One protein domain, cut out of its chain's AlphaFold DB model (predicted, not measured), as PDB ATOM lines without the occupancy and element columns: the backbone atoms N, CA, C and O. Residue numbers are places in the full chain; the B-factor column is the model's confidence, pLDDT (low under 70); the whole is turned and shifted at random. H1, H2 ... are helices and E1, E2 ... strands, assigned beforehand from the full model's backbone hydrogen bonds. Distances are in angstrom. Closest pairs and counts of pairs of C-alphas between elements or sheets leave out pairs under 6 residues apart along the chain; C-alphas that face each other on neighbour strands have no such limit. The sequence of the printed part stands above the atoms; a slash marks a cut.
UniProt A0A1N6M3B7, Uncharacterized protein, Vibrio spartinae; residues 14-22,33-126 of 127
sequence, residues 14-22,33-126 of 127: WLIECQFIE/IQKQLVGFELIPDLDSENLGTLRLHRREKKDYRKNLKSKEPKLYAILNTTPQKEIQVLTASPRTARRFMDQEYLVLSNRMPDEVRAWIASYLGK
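What this domain is: This is residues 14 to 22 and 33 to 126 of the 127 residues of an uncharacterized protein of Vibrio spartinae (UniProt A0A1N6M3B7). Six strands make a small, nearly closed barrel: the sheet E2, E1, E3 and the sheet E5, E4, E6 face each other, with E3 beside E5 and E2 near E6. H2 packs outside over E4, and H1 and H3 meet at one end of the longest axis. The printed part has 103 residues, with three named helices and six named strands in the order E1 E2 E3 H1 E4 E5 H2 E6 H3. Both sheets are antiparallel; the mixed, compact whole has a radius of gyration of the C-alphas of 13.2 A and spans 40 by 31 by 23 A.

How they stand to each other: E1, residues 14 to 22, pairs over 17 to 22 with E2, residues 33 to 41 (N 19 and O 39, 2.9 A), and over 14 to 17 with E3, residues 51 to 55 (N 14 and O 54, 2.9 A). E4, residues 74 to 80, forms a hairpin with E5, residues 87 to 91 (N 78 and O 89, 2.8 A), and is antiparallel to E6, residues 105 to 111 (N 77 and O 108, 2.8 A). Between the sheets, the closest C-alphas of E3 and E5, Leu 54 and Leu 90, are 4.8 A apart; those of E2 and E6, Leu 37 and Leu 108, 5.9 A. H2, residues 94 to 101, has a height over the sheet of 8.4 A; E5, H2, E6 are a split strand-helix-strand unit, E4 between its strands, with a right-handed crossover. H1, residues 58 to 68, touches H3, residues 114 to 125, at Lys 61 and Leu 124, C-alphas 6.5 A apart. Every O i to N i+4 pair is within hydrogen-bond range in H2 and H3, 5 of 7 in H1.

Where its parts are: E1 begins at C-alpha 14 (-20.053, -26.124, 17.107) and is 25.0 A long; E2 is 23.1 A, E6 20.0 A. H3 ends at C-alpha 125 (-10.350, -40.309, 13.448).

The domain as a whole: Residues 23 to 32 are not printed; C-alphas 22 and 33 are 6.3 A apart across the cut. Of the links printed whole, none is long. No printed residue is under 70 in pLDDT.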
ATOM      1  N   TRP A  14     -19.507 -26.865  18.239       96.31
ATOM      2  CA  TRP A  14     -20.053 -26.124  17.107       96.31
ATOM      3  C   TRP A  14     -21.399 -25.512  17.495       96.31
ATOM      4  O   TRP A  14     -22.317 -26.227  17.887       96.31
ATOM      5  N   LEU A  15     -21.492 -24.188  17.430       95.56
ATOM      6  CA  LEU A  15     -22.727 -23.431  17.560       95.56
ATOM      7  C   LEU A  15     -23.537 -23.566  16.267       95.56
ATOM      8  O   LEU A  15     -23.037 -23.243  15.190       95.56
ATOM      9  N   ILE A  16     -24.755 -24.077  16.391       95.75
ATOM     10  CA  ILE A  16     -25.661 -24.389  15.287       95.75
ATOM     11  C   ILE A  16     -27.031 -23.840  15.655       95.75
ATOM     12  O   ILE A  16     -27.524 -24.079  16.757       95.75
ATOM     13  N   GLU A  17     -27.663 -23.140  14.730       95.69
ATOM     14  CA  GLU A  17     -29.038 -22.697  14.906       95.69
ATOM     15  C   GLU A  17     -30.000 -23.829  14.527       95.69
ATOM     16  O   GLU A  17     -29.856 -24.477  13.489       95.69
ATOM     17  N   CYS A  18     -30.962 -24.114  15.399       95.88
ATOM     18  CA  CYS A  18     -31.969 -25.144  15.187       95.88
ATOM     19  C   CYS A  18     -33.235 -24.516  14.605       95.88
ATOM     20  O   CYS A  18     -33.835 -23.632  15.206       95.88
ATOM     21  N   GLN A  19     -33.687 -25.013  13.460       95.38
ATOM     22  CA  GLN A  19     -34.898 -24.505  12.824       95.38
ATOM     23  C   GLN A  19     -36.105 -25.284  13.336       95.38
ATOM     24  O   GLN A  19     -36.149 -26.513  13.218       95.38
ATOM     25  N   PHE A  20     -37.094 -24.577  13.876       93.50
ATOM     26  CA  PHE A  20     -38.332 -25.174  14.363       93.50
ATOM     27  C   PHE A  20     -39.547 -24.647  13.612       93.50
ATOM     28  O   PHE A  20     -39.573 -23.496  13.188       93.50
ATOM     29  N   ILE A  21     -40.574 -25.486  13.519       91.75
ATOM     30  CA  ILE A  21     -41.930 -25.066  13.170       91.75
ATOM     31  C   ILE A  21     -42.882 -25.470  14.288       91.75
ATOM     32  O   ILE A  21     -42.695 -26.500  14.946       91.75
ATOM     33  N   GLU A  22     -43.893 -24.643  14.518       89.31
ATOM     34  CA  GLU A  22     -44.950 -24.910  15.482       89.31
ATOM     35  C   GLU A  22     -46.228 -25.287  14.746       89.31
ATOM     36  O   GLU A  22     -46.718 -24.553  13.890       89.31
ATOM     37  N   ILE A  33     -49.975 -26.849  21.009       80.94
ATOM     38  CA  ILE A  33     -48.874 -26.414  20.144       80.94
ATOM     39  C   ILE A  33     -47.756 -27.456  20.203       80.94
ATOM     40  O   ILE A  33     -47.067 -27.595  21.220       80.94
ATOM     41  N   GLN A  34     -47.550 -28.169  19.098       84.44
ATOM     42  CA  GLN A  34     -46.441 -29.100  18.937       84.44
ATOM     43  C   GLN A  34     -45.279 -28.422  18.208       84.44
ATOM     44  O   GLN A  34     -45.431 -27.935  17.092       84.44
ATOM     45  N   LYS A  35     -44.096 -28.419  18.833       89.75
ATOM     46  CA  LYS A  35     -42.854 -27.922  18.225       89.75
ATOM     47  C   LYS A  35     -42.167 -29.074  17.493       89.75
ATOM     48  O   LYS A  35     -42.003 -30.152  18.063       89.75
ATOM     49  N   GLN A  36     -41.754 -28.847  16.253       92.19
ATOM     50  CA  GLN A  36     -41.028 -29.808  15.431       92.19
ATOM     51  C   GLN A  36     -39.694 -29.209  14.994       92.19
ATOM     52  O   GLN A  36     -39.642 -28.077  14.529       92.19
ATOM     53  N   LEU A  37     -38.613 -29.981  15.120       95.62
ATOM     54  CA  LEU A  37     -37.297 -29.619  14.592       95.62
ATOM     55  C   LEU A  37     -37.240 -29.979  13.105       95.62
ATOM     56  O   LEU A  37     -37.372 -31.152  12.760       95.62
ATOM     57  N   VAL A  38     -37.027 -28.997  12.230       96.25
ATOM     58  CA  VAL A  38     -37.082 -29.162  10.763       96.25
ATOM     59  C   VAL A  38     -35.739 -29.025  10.060       96.25
ATOM     60  O   VAL A  38     -35.593 -29.546   8.956       96.25
ATOM     61  N   GLY A  39     -34.741 -28.432  10.712       96.19
ATOM     62  CA  GLY A  39     -33.436 -28.241  10.097       96.19
ATOM     63  C   GLY A  39     -32.399 -27.648  11.035       96.19
ATOM     64  O   GLY A  39     -32.641 -27.459  12.231       96.19
ATOM     65  N   PHE A  40     -31.234 -27.368  10.460       96.69
ATOM     66  CA  PHE A  40     -30.084 -26.788  11.137       96.69
ATOM     67  C   PHE A  40     -29.427 -25.763  10.219       96.69
ATOM     68  O   PHE A  40     -29.157 -26.083   9.062       96.69
ATOM     69  N   GLU A  41     -29.123 -24.583  10.748       95.50
ATOM     70  CA  GLU A  41     -28.314 -23.571  10.078       95.50
ATOM     71  C   GLU A  41     -26.905 -23.564  10.694       95.50
ATOM     72  O   GLU A  41     -26.717 -23.450  11.911       95.50
ATOM     73  N   LEU A  42     -25.900 -23.776   9.843       93.94
ATOM     74  CA  LEU A  42     -24.502 -23.941  10.252       93.94
ATOM     75  C   LEU A  42     -23.753 -22.607  10.315       93.94
ATOM     76  O   LEU A  42     -22.677 -22.538  10.926       93.94
ATOM     77  N   ILE A  43     -24.316 -21.570   9.693       91.50
ATOM     78  CA  ILE A  43     -23.902 -20.175   9.814       91.50
ATOM     79  C   ILE A  43     -25.022 -19.451  10.576       91.50
ATOM     80  O   ILE A  43     -25.864 -18.811   9.952       91.50
ATOM     81  N   PRO A  44     -25.071 -19.597  11.912       89.31
ATOM     82  CA  PRO A  44     -26.197 -19.108  12.691       89.31
ATOM     83  C   PRO A  44     -26.244 -17.580  12.724       89.31
ATOM     84  O   PRO A  44     -25.192 -16.922  12.718       89.31
ATOM     85  N   ASP A  45     -27.450 -17.039  12.868       89.25
ATOM     86  CA  ASP A  45     -27.620 -15.684  13.379       89.25
ATOM     87  C   ASP A  45     -27.334 -15.685  14.890       89.25
ATOM     88  O   ASP A  45     -27.959 -16.420  15.656       89.25
ATOM     89  N   LEU A  46     -26.348 -14.899  15.333       86.50
ATOM     90  CA  LEU A  46     -25.930 -14.881  16.739       86.50
ATOM     91  C   LEU A  46     -26.975 -14.248  17.666       86.50
ATOM     92  O   LEU A  46     -26.874 -14.445  18.878       86.50
ATOM     93  N   ASP A  47     -27.957 -13.546  17.102       87.25
ATOM     94  CA  ASP A  47     -29.083 -12.970  17.834       87.25
ATOM     95  C   ASP A  47     -30.302 -13.922  17.878       87.25
ATOM     96  O   ASP A  47     -31.324 -13.598  18.482       87.25
ATOM     97  N   SER A  48     -30.204 -15.118  17.277       88.12
ATOM     98  CA  SER A  48     -31.266 -16.130  17.305       88.12
ATOM     99  C   SER A  48     -31.455 -16.732  18.703       88.12
ATOM    100  O   SER A  48     -30.503 -17.091  19.397       88.12
ATOM    101  N   GLU A  49     -32.709 -16.943  19.103       87.75
ATOM    102  CA  GLU A  49     -33.057 -17.648  20.348       87.75
ATOM    103  C   GLU A  49     -32.907 -19.177  20.219       87.75
ATOM    104  O   GLU A  49     -32.919 -19.907  21.210       87.75
ATOM    105  N   ASN A  50     -32.737 -19.690  18.995       92.31
ATOM    106  CA  ASN A  50     -32.675 -21.123  18.711       92.31
ATOM    107  C   ASN A  50     -31.238 -21.644  18.555       92.31
ATOM    108  O   ASN A  50     -30.978 -22.593  17.807       92.31
ATOM    109  N   LEU A  51     -30.288 -21.049  19.274       93.69
ATOM    110  CA  LEU A  51     -28.888 -21.457  19.240       93.69
ATOM    111  C   LEU A  51     -28.631 -22.695  20.103       93.69
ATOM    112  O   LEU A  51     -28.777 -22.690  21.324       93.69
ATOM    113  N   GLY A  52     -28.178 -23.769  19.459       94.25
ATOM    114  CA  GLY A  52     -27.739 -25.002  20.096       94.25
ATOM    115  C   GLY A  52     -26.226 -25.172  20.001       94.25
ATOM    116  O   GLY A  52     -25.637 -25.145  18.922       94.25
ATOM    117  N   THR A  53     -25.569 -25.414  21.134       95.12
ATOM    118  CA  THR A  53     -24.140 -25.752  21.141       95.12
ATOM    119  C   THR A  53     -23.949 -27.266  21.049       95.12
ATOM    120  O   THR A  53     -24.129 -27.981  22.036       95.12
ATOM    121  N   LEU A  54     -23.546 -27.768  19.878       97.00
ATOM    122  CA  LEU A  54     -23.173 -29.170  19.687       97.00
ATOM    123  C   LEU A  54     -21.772 -29.417  20.250       97.00
ATOM    124  O   LEU A  54     -20.779 -28.978  19.668       97.00
ATOM    125  N   ARG A  55     -21.677 -30.152  21.361       95.88
ATOM    126  CA  ARG A  55     -20.398 -30.509  21.995       95.88
ATOM    127  C   ARG A  55     -20.086 -31.997  21.851       95.88
ATOM    128  O   ARG A  55     -20.919 -32.846  22.148       95.88
ATOM    129  N   LEU A  56     -18.861 -32.317  21.437       96.56
ATOM    130  CA  LEU A  56     -18.350 -33.677  21.308       96.56
ATOM    131  C   LEU A  56     -17.562 -34.093  22.550       96.56
ATOM    132  O   LEU A  56     -16.690 -33.382  23.048       96.56
ATOM    133  N   HIS A  57     -17.839 -35.303  23.025       96.19
ATOM    134  CA  HIS A  57     -17.265 -35.871  24.233       96.19
ATOM    135  C   HIS A  57     -16.528 -37.177  23.933       96.19
ATOM    136  O   HIS A  57     -17.055 -38.083  23.284       96.19
ATOM    137  N   ARG A  58     -15.329 -37.345  24.510       94.81
ATOM    138  CA  ARG A  58     -14.522 -38.567  24.314       94.81
ATOM    139  C   ARG A  58     -15.269 -39.840  24.733       94.81
ATOM    140  O   ARG A  58     -15.170 -40.860  24.058       94.81
ATOM    141  N   ARG A  59     -16.056 -39.765  25.814       95.94
ATOM    142  CA  ARG A  59     -16.849 -40.888  26.355       95.94
ATOM    143  C   ARG A  59     -18.020 -41.305  25.454       95.94
ATOM    144  O   ARG A  59     -18.539 -42.405  25.612       95.94
ATOM    145  N   GLU A  60     -18.410 -40.462  24.502       97.06
ATOM    146  CA  GLU A  60     -19.532 -40.699  23.587       97.06
ATOM    147  C   GLU A  60     -19.067 -41.128  22.182       97.06
ATOM    148  O   GLU A  60     -19.898 -41.439  21.333       97.06
ATOM    149  N   LYS A  61     -17.749 -41.254  21.928       96.62
ATOM    150  CA  LYS A  61     -17.202 -41.664  20.615       96.62
ATOM    151  C   LYS A  61     -17.854 -42.943  20.058       96.62
ATOM    152  O   LYS A  61     -18.059 -43.060  18.850       96.62
ATOM    153  N   LYS A  62     -18.187 -43.922  20.914       97.06
ATOM    154  CA  LYS A  62     -18.889 -45.156  20.499       97.06
ATOM    155  C   LYS A  62     -20.311 -44.866  20.007       97.06
ATOM    156  O   LYS A  62     -20.728 -45.455  19.011       97.06
ATOM    157  N   ASP A  63     -21.018 -43.962  20.673       97.88
ATOM    158  CA  ASP A  63     -22.392 -43.583  20.338       97.88
ATOM    159  C   ASP A  63     -22.422 -42.782  19.030       97.88
ATOM    160  O   ASP A  63     -23.222 -43.089  18.148       97.88
ATOM    161  N   TYR A  64     -21.469 -41.865  18.830       97.94
ATOM    162  CA  TYR A  64     -21.324 -41.125  17.571       97.94
ATOM    163  C   TYR A  64     -21.067 -42.051  16.378       97.94
ATOM    164  O   TYR A  64     -21.725 -41.926  15.349       97.94
ATOM    165  N   ARG A  65     -20.163 -43.039  16.517       97.69
ATOM    166  CA  ARG A  65     -19.910 -44.036  15.456       97.69
ATOM    167  C   ARG A  65     -21.166 -44.819  15.093       97.69
ATOM    168  O   ARG A  65     -21.384 -45.090  13.918       97.69
ATOM    169  N   LYS A  66     -21.972 -45.202  16.087       97.31
ATOM    170  CA  LYS A  66     -23.242 -45.901  15.851       97.31
ATOM    171  C   LYS A  66     -24.251 -44.999  15.143       97.31
ATOM    172  O   LYS A  66     -24.865 -45.447  14.184       97.31
ATOM    173  N   ASN A  67     -24.378 -43.745  15.577       98.12
ATOM    174  CA  ASN A  67     -25.277 -42.775  14.956       98.12
ATOM    175  C   ASN A  67     -24.904 -42.520  13.485       98.12
ATOM    176  O   ASN A  67     -25.752 -42.655  12.610       98.12
ATOM    177  N   LEU A  68     -23.620 -42.278  13.191       97.69
ATOM    178  CA  LEU A  68     -23.127 -42.058  11.822       97.69
ATOM    179  C   LEU A  68     -23.312 -43.263  10.890       97.69
ATOM    180  O   LEU A  68     -23.437 -43.073   9.683       97.69
ATOM    181  N   LYS A  69     -23.313 -44.486  11.436       96.81
ATOM    182  CA  LYS A  69     -23.551 -45.732  10.689       96.81
ATOM    183  C   LYS A  69     -25.036 -46.071  10.518       96.81
ATOM    184  O   LYS A  69     -25.346 -47.051   9.847       96.81
ATOM    185  N   SER A  70     -25.943 -45.330  11.151       96.31
ATOM    186  CA  SER A  70     -27.379 -45.560  10.986       96.31
ATOM    187  C   SER A  70     -27.853 -45.127   9.593       96.31
ATOM    188  O   SER A  70     -27.192 -44.334   8.924       96.31
ATOM    189  N   LYS A  71     -29.012 -45.645   9.159       94.56
ATOM    190  CA  LYS A  71     -29.621 -45.299   7.861       94.56
ATOM    191  C   LYS A  71     -29.867 -43.792   7.725       94.56
ATOM    192  O   LYS A  71     -29.725 -43.240   6.641       94.56
ATOM    193  N   GLU A  72     -30.216 -43.144   8.832       95.25
ATOM    194  CA  GLU A  72     -30.473 -41.711   8.907       95.25
ATOM    195  C   GLU A  72     -29.837 -41.163  10.196       95.25
ATOM    196  O   GLU A  72     -30.482 -41.176  11.245       95.25
ATOM    197  N   PRO A  73     -28.561 -40.730  10.156       97.69
ATOM    198  CA  PRO A  73     -27.898 -40.121  11.303       97.69
ATOM    199  C   PRO A  73     -28.619 -38.843  11.722       97.69
ATOM    200  O   PRO A  73     -28.947 -38.019  10.866       97.69
ATOM    201  N   LYS A  74     -28.844 -38.656  13.024       98.12
ATOM    202  CA  LYS A  74     -29.620 -37.520  13.551       98.12
ATOM    203  C   LYS A  74     -28.832 -36.676  14.535       98.12
ATOM    204  O   LYS A  74     -27.953 -37.179  15.237       98.12
ATOM    205  N   LEU A  75     -29.187 -35.404  14.606       98.12
ATOM    206  CA  LEU A  75     -28.922 -34.573  15.771       98.12
ATOM    207  C   LEU A  75     -30.182 -34.499  16.627       98.12
ATOM    208  O   LEU A  75     -31.299 -34.639  16.127       98.12
ATOM    209  N   TYR A  76     -29.970 -34.287  17.918       97.81
ATOM    210  CA  TYR A  76     -31.019 -34.235  18.922       97.81
ATOM    211  C   TYR A  76     -30.929 -32.898  19.649       97.81
ATOM    212  O   TYR A  76     -29.921 -32.629  20.307       97.81
ATOM    213  N   ALA A  77     -31.969 -32.081  19.513       97.19
ATOM    214  CA  ALA A  77     -32.163 -30.879  20.306       97.19
ATOM    215  C   ALA A  77     -32.971 -31.257  21.551       97.19
ATOM    216  O   ALA A  77     -34.046 -31.852  21.448       97.19
ATOM    217  N   ILE A  78     -32.439 -30.930  22.720       96.00
ATOM    218  CA  ILE A  78     -33.076 -31.129  24.019       96.00
ATOM    219  C   ILE A  78     -33.517 -29.755  24.501       96.00
ATOM    220  O   ILE A  78     -32.684 -28.863  24.670       96.00
ATOM    221  N   LEU A  79     -34.823 -29.590  24.664       94.31
ATOM    222  CA  LEU A  79     -35.465 -28.339  25.018       94.31
ATOM    223  C   LEU A  79     -36.037 -28.454  26.431       94.31
ATOM    224  O   LEU A  79     -36.567 -29.504  26.811       94.31
ATOM    225  N   ASN A  80     -35.972 -27.359  27.184       89.94
ATOM    226  CA  ASN A  80     -36.734 -27.239  28.421       89.94
ATOM    227  C   ASN A  80     -38.238 -27.336  28.121       89.94
ATOM    228  O   ASN A  80     -38.705 -26.968  27.042       89.94
ATOM    229  N   THR A  81     -39.009 -27.808  29.094       84.19
ATOM    230  CA  THR A  81     -40.480 -27.813  29.042       84.19
ATOM    231  C   THR A  81     -41.096 -26.492  29.511       84.19
ATOM    232  O   THR A  81     -42.317 -26.350  29.515       84.19
ATOM    233  N   THR A  82     -40.264 -25.499  29.855       78.94
ATOM    234  CA  THR A  82     -40.695 -24.124  30.140       78.94
ATOM    235  C   THR A  82     -41.369 -23.493  28.912       78.94
ATOM    236  O   THR A  82     -41.114 -23.929  27.786       78.94
ATOM    237  N   PRO A  83     -42.215 -22.456  29.084       72.19
ATOM    238  CA  PRO A  83     -42.973 -21.854  27.981       72.19
ATOM    239  C   PRO A  83     -42.119 -21.441  26.774       72.19
ATOM    240  O   PRO A  83     -42.545 -21.608  25.635       72.19
ATOM    241  N   GLN A  84     -40.899 -20.967  27.022       71.19
ATOM    242  CA  GLN A  84     -39.951 -20.508  26.007       71.19
ATOM    243  C   GLN A  84     -39.300 -21.664  25.223       71.19
ATOM    244  O   GLN A  84     -38.805 -21.456  24.119       71.19
ATOM    245  N   LYS A  85     -39.321 -22.899  25.755       77.94
ATOM    246  CA  LYS A  85     -38.732 -24.107  25.141       77.94
ATOM    247  C   LYS A  85     -37.316 -23.865  24.602       77.94
ATOM    248  O   LYS A  85     -37.010 -24.184  23.449       77.94
ATOM    249  N   GLU A  86     -36.468 -23.280  25.439       86.56
ATOM    250  CA  GLU A  86     -35.071 -22.991  25.112       86.56
ATOM    251  C   GLU A  86     -34.275 -24.281  24.904       86.56
ATOM    252  O   GLU A  86     -34.508 -25.292  25.579       86.56
ATOM    253  N   ILE A  87     -33.307 -24.246  23.984       93.25
ATOM    254  CA  ILE A  87     -32.404 -25.374  23.746       93.25
ATOM    255  C   ILE A  87     -31.408 -25.452  24.898       93.25
ATOM    256  O   ILE A  87     -30.517 -24.619  25.034       93.25
ATOM    257  N   GLN A  88     -31.505 -26.515  25.685       91.75
ATOM    258  CA  GLN A  88     -30.549 -26.788  26.746       91.75
ATOM    259  C   GLN A  88     -29.299 -27.488  26.198       91.75
ATOM    260  O   GLN A  88     -28.174 -27.181  26.593       91.75
ATOM    261  N   VAL A  89     -29.487 -28.456  25.293       93.25
ATOM    262  CA  VAL A  89     -28.397 -29.280  24.752       93.25
ATOM    263  C   VAL A  89     -28.671 -29.647  23.296       93.25
ATOM    264  O   VAL A  89     -29.757 -30.105  22.952       93.25
ATOM    265  N   LEU A  90     -27.645 -29.541  22.451       97.06
ATOM    266  CA  LEU A  90     -27.614 -30.157  21.126       97.06
ATOM    267  C   LEU A  90     -26.603 -31.310  21.149       97.06
ATOM    268  O   LEU A  90     -25.436 -31.122  21.495       97.06
ATOM    269  N   THR A  91     -27.033 -32.527  20.810       97.88
ATOM    270  CA  THR A  91     -26.170 -33.717  20.871       97.88
ATOM    271  C   THR A  91     -26.267 -34.590  19.625       97.88
ATOM    272  O   THR A  91     -27.311 -34.703  18.989       97.88
ATOM    273  N   ALA A  92     -25.159 -35.260  19.304       97.94
ATOM    274  CA  ALA A  92     -25.088 -36.318  18.300       97.94
ATOM    275  C   ALA A  92     -25.090 -37.728  18.922       97.94
ATOM    276  O   ALA A  92     -24.866 -38.708  18.210       97.94
ATOM    277  N   SER A  93     -25.292 -37.852  20.240       97.88
ATOM    278  CA  SER A  93     -25.368 -39.132  20.952       97.88
ATOM    279  C   SER A  93     -26.831 -39.553  21.147       97.88
ATOM    280  O   SER A  93     -27.520 -38.980  21.995       97.88
ATOM    281  N   PRO A  94     -27.310 -40.606  20.453       95.88
ATOM    282  CA  PRO A  94     -28.658 -41.130  20.671       95.88
ATOM    283  C   PRO A  94     -28.872 -41.633  22.102       95.88
ATOM    284  O   PRO A  94     -29.984 -41.592  22.618       95.88
ATOM    285  N   ARG A  95     -27.811 -42.117  22.764       95.94
ATOM    286  CA  ARG A  95     -27.878 -42.566  24.160       95.94
ATOM    287  C   ARG A  95     -28.090 -41.392  25.111       95.94
ATOM    288  O   ARG A  95     -28.849 -41.525  26.064       95.94
ATOM    289  N   THR A  96     -27.433 -40.266  24.852       95.69
ATOM    290  CA  THR A  96     -27.588 -39.042  25.647       95.69
ATOM    291  C   THR A  96     -28.985 -38.474  25.452       95.69
ATOM    292  O   THR A  96     -29.664 -38.240  26.441       95.69
ATOM    293  N   ALA A  97     -29.465 -38.391  24.209       95.38
ATOM    294  CA  ALA A  97     -30.831 -37.968  23.905       95.38
ATOM    295  C   ALA A  97     -31.896 -38.807  24.639       95.38
ATOM    296  O   ALA A  97     -32.794 -38.248  25.256       95.38
ATOM    297  N   ARG A  98     -31.764 -40.144  24.651       94.44
ATOM    298  CA  ARG A  98     -32.696 -41.035  25.373       94.44
ATOM    299  C   ARG A  98     -32.766 -40.754  26.875       94.44
ATOM    300  O   ARG A  98     -33.851 -40.759  27.424       94.44
ATOM    301  N   ARG A  99     -31.640 -40.438  27.525       94.06
ATOM    302  CA  ARG A  99     -31.622 -40.116  28.967       94.06
ATOM    303  C   ARG A  99     -32.423 -38.866  29.323       94.06
ATOM    304  O   ARG A  99     -32.869 -38.757  30.457       94.06
ATOM    305  N   PHE A 100     -32.546 -37.923  28.390       93.25
ATOM    306  CA  PHE A 100     -33.374 -36.731  28.570       93.25
ATOM    307  C   PHE A 100     -34.856 -37.013  28.312       93.25
ATOM    308  O   PHE A 100     -35.689 -36.351  28.911       93.25
ATOM    309  N   MET A 101     -35.194 -38.010  27.482       89.44
ATOM    310  CA  MET A 101     -36.587 -38.452  27.314       89.44
ATOM    311  C   MET A 101     -37.160 -39.063  28.599       89.44
ATOM    312  O   MET A 101     -38.355 -38.959  28.832       89.44
ATOM    313  N   ASP A 102     -36.311 -39.672  29.432       86.88
ATOM    314  CA  ASP A 102     -36.700 -40.208  30.745       86.88
ATOM    315  C   ASP A 102     -36.889 -39.102  31.813       86.88
ATOM    316  O   ASP A 102     -37.157 -39.394  32.976       86.88
ATOM    317  N   GLN A 103     -36.699 -37.834  31.441       87.88
ATOM    318  CA  GLN A 103     -36.783 -36.654  32.304       87.88
ATOM    319  C   GLN A 103     -37.839 -35.671  31.758       87.88
ATOM    320  O   GLN A 103     -38.407 -35.883  30.690       87.88
ATOM    321  N   GLU A 104     -38.087 -34.561  32.458       88.81
ATOM    322  CA  GLU A 104     -39.049 -33.517  32.052       88.81
ATOM    323  C   GLU A 104     -38.529 -32.601  30.918       88.81
ATOM    324  O   GLU A 104     -38.643 -31.376  30.983       88.81
ATOM    325  N   TYR A 105     -37.949 -33.183  29.863       92.75
ATOM    326  CA  TYR A 105     -37.429 -32.455  28.701       92.75
ATOM    327  C   TYR A 105     -38.127 -32.866  27.410       92.75
ATOM    328  O   TYR A 105     -38.494 -34.023  27.202       92.75
ATOM    329  N   LEU A 106     -38.234 -31.916  26.483       92.31
ATOM    330  CA  LEU A 106     -38.671 -32.197  25.125       92.31
ATOM    331  C   LEU A 106     -37.451 -32.543  24.265       92.31
ATOM    332  O   LEU A 106     -36.565 -31.716  24.068       92.31
ATOM    333  N   VAL A 107     -37.415 -33.755  23.709       95.44
ATOM    334  CA  VAL A 107     -36.330 -34.193  22.819       95.44
ATOM    335  C   VAL A 107     -36.830 -34.251  21.381       95.44
ATOM    336  O   VAL A 107     -37.622 -35.120  21.019       95.44
ATOM    337  N   LEU A 108     -36.333 -33.343  20.544       96.06
ATOM    338  CA  LEU A 108     -36.617 -33.293  19.112       96.06
ATOM    339  C   LEU A 108     -35.396 -33.763  18.323       96.06
ATOM    340  O   LEU A 108     -34.256 -33.588  18.747       96.06
ATOM    341  N   SER A 109     -35.615 -34.377  17.162       97.06
ATOM    342  CA  SER A 109     -34.517 -34.870  16.328       97.06
ATOM    343  C   SER A 109     -34.780 -34.646  14.854       97.06
ATOM    344  O   SER A 109     -35.925 -34.718  14.415       97.06
ATOM    345  N   ASN A 110     -33.710 -34.419  14.100       98.12
ATOM    346  CA  ASN A 110     -33.757 -34.319  12.648       98.12
ATOM    347  C   ASN A 110     -32.435 -34.823  12.045       98.12
ATOM    348  O   ASN A 110     -31.439 -34.994  12.757       98.12
ATOM    349  N   ARG A 111     -32.444 -35.117  10.743       97.75
ATOM    350  CA  ARG A 111     -31.304 -35.566   9.953       97.75
ATOM    351  C   ARG A 111     -30.112 -34.632  10.155       97.75
ATOM    352  O   ARG A 111     -30.208 -33.416  10.040       97.75
ATOM    353  N   MET A 112     -28.974 -35.240  10.454       97.56
ATOM    354  CA  MET A 112     -27.706 -34.554  10.641       97.56
ATOM    355  C   MET A 112     -27.196 -34.009   9.294       97.56
ATOM    356  O   MET A 112     -27.105 -34.801   8.348       97.56
ATOM    357  N   PRO A 113     -26.813 -32.719   9.208       97.62
ATOM    358  CA  PRO A 113     -26.174 -32.152   8.020       97.62
ATOM    359  C   PRO A 113     -24.863 -32.871   7.679       97.62
ATOM    360  O   PRO A 113     -24.147 -33.332   8.578       97.62
ATOM    361  N   ASP A 114     -24.522 -32.966   6.395       96.62
ATOM    362  CA  ASP A 114     -23.351 -33.729   5.947       96.62
ATOM    363  C   ASP A 114     -22.028 -33.117   6.441       96.62
ATOM    364  O   ASP A 114     -21.092 -33.842   6.793       96.62
ATOM    365  N   GLU A 115     -21.972 -31.798   6.615       97.00
ATOM    366  CA  GLU A 115     -20.838 -31.077   7.193       97.00
ATOM    367  C   GLU A 115     -20.634 -31.439   8.668       97.00
ATOM    368  O   GLU A 115     -19.497 -31.590   9.134       97.00
ATOM    369  N   VAL A 116     -21.730 -31.620   9.414       97.50
ATOM    370  CA  VAL A 116     -21.682 -32.087  10.805       97.50
ATOM    371  C   VAL A 116     -21.221 -33.541  10.847       97.50
ATOM    372  O   VAL A 116     -20.365 -33.882  11.666       97.50
ATOM    373  N   ARG A 117     -21.693 -34.391   9.927       97.31
ATOM    374  CA  ARG A 117     -21.233 -35.787   9.815       97.31
ATOM    375  C   ARG A 117     -19.731 -35.860   9.562       97.31
ATOM    376  O   ARG A 117     -19.037 -36.595  10.266       97.31
ATOM    377  N   ALA A 118     -19.225 -35.083   8.605       96.94
ATOM    378  CA  ALA A 118     -17.805 -35.022   8.273       96.94
ATOM    379  C   ALA A 118     -16.965 -34.510   9.455       96.94
ATOM    380  O   ALA A 118     -15.914 -35.073   9.772       96.94
ATOM    381  N   TRP A 119     -17.456 -33.491  10.164       97.31
ATOM    382  CA  TRP A 119     -16.797 -32.955  11.354       97.31
ATOM    383  C   TRP A 119     -16.711 -33.983  12.492       97.31
ATOM    384  O   TRP A 119     -15.629 -34.197  13.046       97.31
ATOM    385  N   ILE A 120     -17.804 -34.693  12.790       97.50
ATOM    386  CA  ILE A 120     -17.807 -35.768  13.795       97.50
ATOM    387  C   ILE A 120     -16.905 -36.928  13.352       97.50
ATOM    388  O   ILE A 120     -16.157 -37.468  14.169       97.50
ATOM    389  N   ALA A 121     -16.928 -37.309  12.072       97.12
ATOM    390  CA  ALA A 121     -16.055 -38.353  11.536       97.12
ATOM    391  C   ALA A 121     -14.568 -37.991  11.697       97.12
ATOM    392  O   ALA A 121     -13.783 -38.824  12.153       97.12
ATOM    393  N   SER A 122     -14.199 -36.735  11.424       96.31
ATOM    394  CA  SER A 122     -12.851 -36.212  11.669       96.31
ATOM    395  C   SER A 122     -12.470 -36.298  13.152       96.31
ATOM    396  O   SER A 122     -11.431 -36.867  13.493       96.31
ATOM    397  N   TYR A 123     -13.348 -35.857  14.059       96.00
ATOM    398  CA  TYR A 123     -13.141 -35.991  15.507       96.00
ATOM    399  C   TYR A 123     -12.928 -37.451  15.956       96.00
ATOM    400  O   TYR A 123     -12.133 -37.734  16.859       96.00
ATOM    401  N   LEU A 124     -13.627 -38.399  15.329       95.44
ATOM    402  CA  LEU A 124     -13.503 -39.827  15.622       95.44
ATOM    403  C   LEU A 124     -12.202 -40.451  15.105       95.44
ATOM    404  O   LEU A 124     -11.770 -41.450  15.690       95.44
ATOM    405  N   GLY A 125     -11.622 -39.890  14.039       90.69
ATOM    406  CA  GLY A 125     -10.350 -40.309  13.448       90.69
ATOM    407  C   GLY A 125      -9.117 -39.770  14.178       90.69
ATOM    408  O   GLY A 125      -8.051 -40.378  14.102       90.69
ATOM    409  N   LYS A 126      -9.261 -38.676  14.938       84.75
ATOM    410  CA  LYS A 126      -8.205 -38.169  15.826       84.75
ATOM    411  C   LYS A 126      -7.944 -39.180  16.957       84.75
ATOM    412  O   LYS A 126      -8.880 -39.541  17.692       84.75
TER     413      LYS A 126